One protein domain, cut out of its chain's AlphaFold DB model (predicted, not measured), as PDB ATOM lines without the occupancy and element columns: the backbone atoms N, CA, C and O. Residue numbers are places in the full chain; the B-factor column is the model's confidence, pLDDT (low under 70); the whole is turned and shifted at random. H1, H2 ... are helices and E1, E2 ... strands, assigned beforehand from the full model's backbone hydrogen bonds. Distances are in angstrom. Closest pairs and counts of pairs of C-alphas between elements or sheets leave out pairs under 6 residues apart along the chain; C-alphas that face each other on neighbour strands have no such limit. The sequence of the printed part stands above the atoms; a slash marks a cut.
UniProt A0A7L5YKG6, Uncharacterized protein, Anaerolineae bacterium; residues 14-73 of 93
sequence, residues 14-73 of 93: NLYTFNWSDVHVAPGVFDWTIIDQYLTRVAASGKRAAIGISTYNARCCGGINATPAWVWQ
ATOM      1  N   ASN A  14     191.712 213.400 133.976       93.94
ATOM      2  CA  ASN A  14     192.061 212.502 135.061       93.94
ATOM      3  C   ASN A  14     191.982 211.060 134.532       93.94
ATOM      4  O   ASN A  14     191.084 210.748 133.754       93.94
ATOM      5  N   LEU A  15     192.924 210.210 134.940       94.44
ATOM      6  CA  LEU A  15     192.911 208.771 134.687       94.44
ATOM      7  C   LEU A  15     192.914 208.048 136.031       94.44
ATOM      8  O   LEU A  15     193.767 208.331 136.873       94.44
ATOM      9  N   TYR A  16     192.017 207.079 136.192       93.12
ATOM     10  CA  TYR A  16     192.047 206.147 137.314       93.12
ATOM     11  C   TYR A  16     191.966 204.701 136.821       93.12
ATOM     12  O   TYR A  16     191.186 204.386 135.923       93.12
ATOM     13  N   THR A  17     192.775 203.822 137.411       92.50
ATOM     14  CA  THR A  17     192.762 202.386 137.113       92.50
ATOM     15  C   THR A  17     192.114 201.644 138.271       92.50
ATOM     16  O   THR A  17     192.658 201.634 139.372       92.50
ATOM     17  N   PHE A  18     190.974 201.014 138.007       91.88
ATOM     18  CA  PHE A  18     190.249 200.172 138.958       91.88
ATOM     19  C   PHE A  18     190.753 198.731 138.885       91.88
ATOM     20  O   PHE A  18     191.268 198.300 137.848       91.88
ATOM     21  N   ASN A  19     190.585 197.959 139.956       92.56
ATOM     22  CA  ASN A  19     190.776 196.516 139.871       92.56
ATOM     23  C   ASN A  19     189.516 195.853 139.325       92.56
ATOM     24  O   ASN A  19     188.399 196.298 139.576       92.56
ATOM     25  N   TRP A  20     189.683 194.743 138.612       92.06
ATOM     26  CA  TRP A  20     188.551 193.935 138.179       92.06
ATOM     27  C   TRP A  20     187.747 193.387 139.374       92.06
ATOM     28  O   TRP A  20     186.520 193.360 139.328       92.06
ATOM     29  N   SER A  21     188.427 193.021 140.460       91.06
ATOM     30  CA  SER A  21     187.835 192.597 141.739       91.06
ATOM     31  C   SER A  21     186.897 193.629 142.367       91.06
ATOM     32  O   SER A  21     185.909 193.226 142.973       91.06
ATOM     33  N   ASP A  22     187.168 194.924 142.186       90.75
ATOM     34  CA  ASP A  22     186.347 196.009 142.735       90.75
ATOM     35  C   ASP A  22     185.015 196.149 141.977       90.75
ATOM     36  O   ASP A  22     184.042 196.649 142.528       90.75
ATOM     37  N   VAL A  23     184.970 195.709 140.713       93.94
ATOM     38  CA  VAL A  23     183.827 195.912 139.807       93.94
ATOM     39  C   VAL A  23     183.026 194.628 139.584       93.94
ATOM     40  O   VAL A  23     181.823 194.692 139.377       93.94
ATOM     41  N   HIS A  24     183.650 193.446 139.615       93.31
ATOM     42  CA  HIS A  24     182.993 192.152 139.367       93.31
ATOM     43  C   HIS A  24     183.035 191.288 140.634       93.31
ATOM     44  O   HIS A  24     183.836 190.357 140.758       93.31
ATOM     45  N   VAL A  25     182.176 191.622 141.594       91.75
ATOM     46  CA  VAL A  25     182.231 191.115 142.976       91.75
ATOM     47  C   VAL A  25     181.831 189.639 143.116       91.75
ATOM     48  O   VAL A  25     182.337 188.945 143.998       91.75
ATOM     49  N   ALA A  26     180.979 189.126 142.226       90.12
ATOM     50  CA  ALA A  26     180.571 187.717 142.152       90.12
ATOM     51  C   ALA A  26     180.214 187.343 140.700       90.12
ATOM     52  O   ALA A  26     179.973 188.253 139.912       90.12
ATOM     53  N   PRO A  27     180.147 186.051 140.315       89.75
ATOM     54  CA  PRO A  27     179.822 185.660 138.942       89.75
ATOM     55  C   PRO A  27     178.529 186.315 138.434       89.75
ATOM     56  O   PRO A  27     177.450 186.066 138.964       89.75
ATOM     57  N   GLY A  28     178.646 187.162 137.408       92.06
ATOM     58  CA  GLY A  28     177.510 187.875 136.812       92.06
ATOM     59  C   GLY A  28     177.010 189.082 137.616       92.06
ATOM     60  O   GLY A  28     176.033 189.707 137.212       92.06
ATOM     61  N   VAL A  29     177.671 189.434 138.722       94.81
ATOM     62  CA  VAL A  29     177.318 190.566 139.587       94.81
ATOM     63  C   VAL A  29     178.368 191.660 139.444       94.81
ATOM     64  O   VAL A  29     179.520 191.485 139.848       94.81
ATOM     65  N   PHE A  30     177.952 192.800 138.897       94.94
ATOM     66  CA  PHE A  30     178.814 193.958 138.688       94.94
ATOM     67  C   PHE A  30     178.394 195.126 139.579       94.94
ATOM     68  O   PHE A  30     177.231 195.525 139.559       94.94
ATOM     69  N   ASP A  31     179.348 195.680 140.323       94.69
ATOM     70  CA  ASP A  31     179.182 196.900 141.107       94.69
ATOM     71  C   ASP A  31     179.915 198.059 140.416       94.69
ATOM     72  O   ASP A  31     181.144 198.137 140.397       94.69
ATOM     73  N   TRP A  32     179.143 198.968 139.821       95.75
ATOM     74  CA  TRP A  32     179.664 200.140 139.112       95.75
ATOM     75  C   TRP A  32     179.759 201.387 139.995       95.75
ATOM     76  O   TRP A  32     180.280 202.411 139.549       95.75
ATOM     77  N   THR A  33     179.317 201.313 141.256       97.25
ATOM     78  CA  THR A  33     179.172 202.489 142.127       97.25
ATOM     79  C   THR A  33     180.479 203.258 142.295       97.25
ATOM     80  O   THR A  33     180.484 204.490 142.273       97.25
ATOM     81  N   ILE A  34     181.611 202.557 142.402       93.75
ATOM     82  CA  ILE A  34     182.931 203.183 142.539       93.75
ATOM     83  C   ILE A  34     183.345 203.963 141.280       93.75
ATOM     84  O   ILE A  34     183.943 205.039 141.378       93.75
ATOM     85  N   ILE A  35     182.984 203.461 140.095       96.38
ATOM     86  CA  ILE A  35     183.249 204.125 138.815       96.38
ATOM     87  C   ILE A  35     182.326 205.338 138.666       96.38
ATOM     88  O   ILE A  35     182.806 206.421 138.332       96.38
ATOM     89  N   ASP A  36     181.043 205.211 139.001       98.06
ATOM     90  CA  ASP A  36     180.080 206.318 138.939       98.06
ATOM     91  C   ASP A  36     180.477 207.477 139.861       98.06
ATOM     92  O   ASP A  36     180.445 208.652 139.471       98.06
ATOM     93  N   GLN A  37     180.928 207.163 141.078       97.50
ATOM     94  CA  GLN A  37     181.442 208.159 142.016       97.50
ATOM     95  C   GLN A  37     182.688 208.867 141.475       97.50
ATOM     96  O   GLN A  37     182.811 210.088 141.603       97.50
ATOM     97  N   TYR A  38     183.612 208.127 140.855       96.88
ATOM     98  CA  TYR A  38     184.783 208.710 140.203       96.88
ATOM     99  C   TYR A  38     184.382 209.653 139.063       96.88
ATOM    100  O   TYR A  38     184.816 210.808 139.042       96.88
ATOM    101  N   LEU A  39     183.516 209.199 138.154       97.00
ATOM    102  CA  LEU A  39     183.057 209.991 137.013       97.00
ATOM    103  C   LEU A  39     182.342 211.268 137.467       97.00
ATOM    104  O   LEU A  39     182.621 212.340 136.931       97.00
ATOM    105  N   THR A  40     181.514 211.185 138.511       97.69
ATOM    106  CA  THR A  40     180.834 212.347 139.107       97.69
ATOM    107  C   THR A  40     181.835 213.386 139.617       97.69
ATOM    108  O   THR A  40     181.693 214.582 139.352       97.69
ATOM    109  N   ARG A  41     182.898 212.949 140.305       96.31
ATOM    110  CA  ARG A  41     183.948 213.852 140.812       96.31
ATOM    111  C   ARG A  41     184.746 214.500 139.682       96.31
ATOM    112  O   ARG A  41     185.044 215.691 139.747       96.31
ATOM    113  N   VAL A  42     185.084 213.742 138.639       95.81
ATOM    114  CA  VAL A  42     185.815 214.288 137.487       95.81
ATOM    115  C   VAL A  42     184.944 215.276 136.710       95.81
ATOM    116  O   VAL A  42     185.423 216.360 136.368       95.81
ATOM    117  N   ALA A  43     183.659 214.972 136.525       94.94
ATOM    118  CA  ALA A  43     182.699 215.883 135.909       94.94
ATOM    119  C   ALA A  43     182.581 217.206 136.685       94.94
ATOM    120  O   ALA A  43     182.661 218.271 136.075       94.94
ATOM    121  N   ALA A  44     182.509 217.159 138.023       95.81
ATOM    122  CA  ALA A  44     182.467 218.355 138.873       95.81
ATOM    123  C   ALA A  44     183.710 219.259 138.726       95.81
ATOM    124  O   ALA A  44     183.639 220.464 138.952       95.81
ATOM    125  N   SER A  45     184.848 218.695 138.311       91.38
ATOM    126  CA  SER A  45     186.075 219.455 138.034       91.38
ATOM    127  C   SER A  45     186.149 220.045 136.615       91.38
ATOM    128  O   SER A  45     187.103 220.760 136.296       91.38
ATOM    129  N   GLY A  46     185.182 219.731 135.742       92.50
ATOM    130  CA  GLY A  46     185.181 220.134 134.331       92.50
ATOM    131  C   GLY A  46     186.285 219.473 133.494       92.50
ATOM    132  O   GLY A  46     186.678 219.999 132.452       92.50
ATOM    133  N   LYS A  47     186.843 218.353 133.966       90.88
ATOM    134  CA  LYS A  47     187.940 217.626 133.310       90.88
ATOM    135  C   LYS A  47     187.415 216.413 132.552       90.88
ATOM    136  O   LYS A  47     186.338 215.900 132.836       90.88
ATOM    137  N   ARG A  48     188.198 215.927 131.587       94.69
ATOM    138  CA  ARG A  48     187.914 214.657 130.901       94.69
ATOM    139  C   ARG A  48     188.281 213.484 131.810       94.69
ATOM    140  O   ARG A  48     189.336 213.519 132.438       94.69
ATOM    141  N   ALA A  49     187.448 212.453 131.855       96.56
ATOM    142  CA  ALA A  49     187.751 211.215 132.567       96.56
ATOM    143  C   ALA A  49     188.324 210.160 131.612       96.56
ATOM    144  O   ALA A  49     187.906 210.067 130.459       96.56
ATOM    145  N   ALA A  50     189.248 209.352 132.115       96.38
ATOM    146  CA  ALA A  50     189.701 208.114 131.504       96.38
ATOM    147  C   ALA A  50     189.715 207.023 132.577       96.38
ATOM    148  O   ALA A  50     190.033 207.290 133.737       96.38
ATOM    149  N   ILE A  51     189.376 205.795 132.191       95.62
ATOM    150  CA  ILE A  51     189.381 204.648 133.098       95.62
ATOM    151  C   ILE A  51     190.265 203.536 132.545       95.62
ATOM    152  O   ILE A  51     190.279 203.275 131.343       95.62
ATOM    153  N   GLY A  52     191.002 202.889 133.439       93.69
ATOM    154  CA  GLY A  52     191.667 201.615 133.196       93.69
ATOM    155  C   GLY A  52     191.075 200.532 134.092       93.69
ATOM    156  O   GLY A  52     190.556 200.829 135.168       93.69
ATOM    157  N   ILE A  53     191.184 199.273 133.673       92.00
ATOM    158  CA  ILE A  53     190.854 198.116 134.511       92.00
ATOM    159  C   ILE A  53     192.077 197.206 134.557       92.00
ATOM    160  O   ILE A  53     192.545 196.735 133.521       92.00
ATOM    161  N   SER A  54     192.598 196.951 135.756       91.38
ATOM    162  CA  SER A  54     193.616 195.926 135.966       91.38
ATOM    163  C   SER A  54     192.959 194.582 136.253       91.38
ATOM    164  O   SER A  54     192.156 194.458 137.175       91.38
ATOM    165  N   THR A  55     193.310 193.562 135.473       88.44
ATOM    166  CA  THR A  55     192.635 192.256 135.499       88.44
ATOM    167  C   THR A  55     193.385 191.172 136.270       88.44
ATOM    168  O   THR A  55     192.767 190.182 136.658       88.44
ATOM    169  N   TYR A  56     194.696 191.323 136.500       80.06
ATOM    170  CA  TYR A  56     195.518 190.224 137.025       80.06
ATOM    171  C   TYR A  56     196.488 190.596 138.146       80.06
ATOM    172  O   TYR A  56     196.393 190.067 139.246       80.06
ATOM    173  N   ASN A  57     197.428 191.505 137.892       76.81
ATOM    174  CA  ASN A  57     198.598 191.726 138.748       76.81
ATOM    175  C   ASN A  57     198.661 193.113 139.401       76.81
ATOM    176  O   ASN A  57     199.729 193.482 139.896       76.81
ATOM    177  N   ALA A  58     197.570 193.887 139.421       76.56
ATOM    178  CA  ALA A  58     197.539 195.078 140.260       76.56
ATOM    179  C   ALA A  58     197.819 194.706 141.716       76.56
ATOM    180  O   ALA A  58     197.245 193.771 142.289       76.56
ATOM    181  N   ARG A  59     198.762 195.455 142.283       72.38
ATOM    182  CA  ARG A  59     199.193 195.327 143.662       72.38
ATOM    183  C   ARG A  59     198.591 196.468 144.457       72.38
ATOM    184  O   ARG A  59     198.820 197.629 144.133       72.38
ATOM    185  N   CYS A  60     197.882 196.134 145.521       67.31
ATOM    186  CA  CYS A  60     197.597 197.079 146.592       67.31
ATOM    187  C   CYS A  60     197.804 196.372 147.921       67.31
ATOM    188  O   CYS A  60     197.620 195.160 148.027       67.31
ATOM    189  N   CYS A  61     198.185 197.154 148.931       69.19
ATOM    190  CA  CYS A  61     197.909 196.794 150.317       69.19
ATOM    191  C   CYS A  61     198.522 195.443 150.747       69.19
ATOM    192  O   CYS A  61     197.925 194.693 151.509       69.19
ATOM    193  N   GLY A  62     199.717 195.129 150.229       66.06
ATOM    194  CA  GLY A  62     200.466 193.916 150.573       66.06
ATOM    195  C   GLY A  62     200.209 192.686 149.693       66.06
ATOM    196  O   GLY A  62     200.807 191.648 149.959       66.06
ATOM    197  N   GLY A  63     199.394 192.768 148.631       69.75
ATOM    198  CA  GLY A  63     199.098 191.603 147.787       69.75
ATOM    199  C   GLY A  63     198.658 191.918 146.357       69.75
ATOM    200  O   GLY A  63     198.536 193.076 145.958       69.75
ATOM    201  N   ILE A  64     198.443 190.856 145.572       71.56
ATOM    202  CA  ILE A  64     197.769 190.929 144.268       71.56
ATOM    203  C   ILE A  64     196.267 190.932 144.539       71.56
ATOM    204  O   ILE A  64     195.745 189.949 145.057       71.56
ATOM    205  N   ASN A  65     195.590 192.025 144.188       79.12
ATOM    206  CA  ASN A  65     194.159 192.201 144.457       79.12
ATOM    207  C   ASN A  65     193.359 192.532 143.191       79.12
ATOM    208  O   ASN A  65     192.231 192.987 143.282       79.12
ATOM    209  N   ALA A  66     193.937 192.352 142.000       84.88
ATOM    210  CA  ALA A  66     193.295 192.762 140.752       84.88
ATOM    211  C   ALA A  66     192.153 191.830 140.330       84.88
ATOM    212  O   ALA A  66     191.113 192.282 139.867       84.88
ATOM    213  N   THR A  67     192.372 190.520 140.451       89.00
ATOM    214  CA  THR A  67     191.440 189.485 139.994       89.00
ATOM    215  C   THR A  67     190.423 189.157 141.087       89.00
ATOM    216  O   THR A  67     190.838 188.903 142.221       89.00
ATOM    217  N   PRO A  68     189.115 189.081 140.778       88.62
ATOM    218  CA  PRO A  68     188.116 188.649 141.744       88.62
ATOM    219  C   PRO A  68     188.420 187.262 142.323       88.62
ATOM    220  O   PRO A  68     188.773 186.326 141.599       88.62
ATOM    221  N   ALA A  69     188.221 187.096 143.631       85.50
ATOM    222  CA  ALA A  69     188.519 185.844 144.328       85.50
ATOM    223  C   ALA A  69     187.746 184.636 143.762       85.50
ATOM    224  O   ALA A  69     188.267 183.521 143.760       85.50
ATOM    225  N   TRP A  70     186.524 184.852 143.264       84.38
ATOM    226  CA  TRP A  70     185.672 183.794 142.720       84.38
ATOM    227  C   TRP A  70     186.199 183.212 141.397       84.38
ATOM    228  O   TRP A  70     185.921 182.054 141.090       84.38
ATOM    229  N   VAL A  71     187.015 183.956 140.638       85.12
ATOM    230  CA  VAL A  71     187.644 183.460 139.394       85.12
ATOM    231  C   VAL A  71     188.577 182.301 139.715       85.12
ATOM    232  O   VAL A  71     188.541 181.258 139.071       85.12
ATOM    233  N   TRP A  72     189.353 182.451 140.787       74.69
ATOM    234  CA  TRP A  72     190.203 181.392 141.315       74.69
ATOM    235  C   TRP A  72     189.404 180.259 141.941       74.69
ATOM    236  O   TRP A  72     189.969 179.189 142.158       74.69
ATOM    237  N   GLN A  73     188.128 180.501 142.274       71.00
ATOM    238  CA  GLN A  73     187.253 179.527 142.915       71.00
ATOM    239  C   GLN A  73     186.626 178.506 141.991       71.00
ATOM    240  O   GLN A  73     186.461 177.354 142.390       71.00
TER     241      GLN A  73
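This is residues 14 to 73 of the 93 residues of an uncharacterized protein of Anaerolineae bacterium (UniProt A0A7L5YKG6). Two parallel strands, E1 and E2, lie side by side as a narrow ribbon, and one helix, H2, packs alongside it and runs back the opposite way. The short helix H1 turns the chain at the far end of E1, and past that end of the ribbon residues 55 to 73 form a stretch with no named element, first a loop to one side and then a tail that adds to the length. The printed part has 60 residues with two named strands and two named helices in the order E1, H1, H2, E2; the class is mixed, helices and strands, with 29 residues, under half, in named elements. The sheet has the order E1, E2 and is parallel. The whole is only just loose, close to compact, with a radius of gyration of the C-alphas of 12.8 A, and elongated, spanning 41 by 25 by 15 A.

E1, residues 14 to 19, and E2, residues 48 to 54, are parallel neighbours with 23 degrees between their directions. C-alphas 17 and 52 face each other at 4.1 A. N 14 and O 48, and N 54 and O 18, are within hydrogen-bond range, each at 2.8 A. H1, residues 20 to 23, follows E1 by a tight link; its closest C-alphas to E2 are those of Trp 20 and Ser 54, 5.9 A apart. H2, residues 33 to 44, is close to H1 but not clearly touching, the closest C-alphas being those of Val 23 and Ile 34 at 7.8 A. The closest C-alphas of H2 and E2 are those of Val 42 and Ala 49, 6.1 A apart; those of H2 and E1 are Asn 14 and Val 42, 6.9 A apart. E1, H1, H2 and E2 form a strand-helix-strand unit, two parallel neighbour strands with helices between them along the chain, and its crossover is right-handed. In H2 every O i to N i+4 pair is within hydrogen-bond range; H1, with 4 residues, is too short for such a pair.

E1 begins at C-alpha 14, (192.061, 212.502, 135.061), and is 16.7 A long. H1 measures 5.4 A. H2 begins at C-alpha 33, (179.172, 202.489, 142.127), and is 16.5 A long. E2 is 20.2 A long and ends at C-alpha 54, (193.616, 195.926, 135.966).

The C-alphas farthest apart, those of Gly 46 and Gln 73, are 41.6 A apart. The printed part has no cut. The link from H1 to H2, 9 residues, is short, and that from H2 to E2 is tight. Residues 59 to 60 pair antiparallel with residues 63 to 64. The mean pLDDT of the printed part is 88.9, and residues 60 to 63 are under 70.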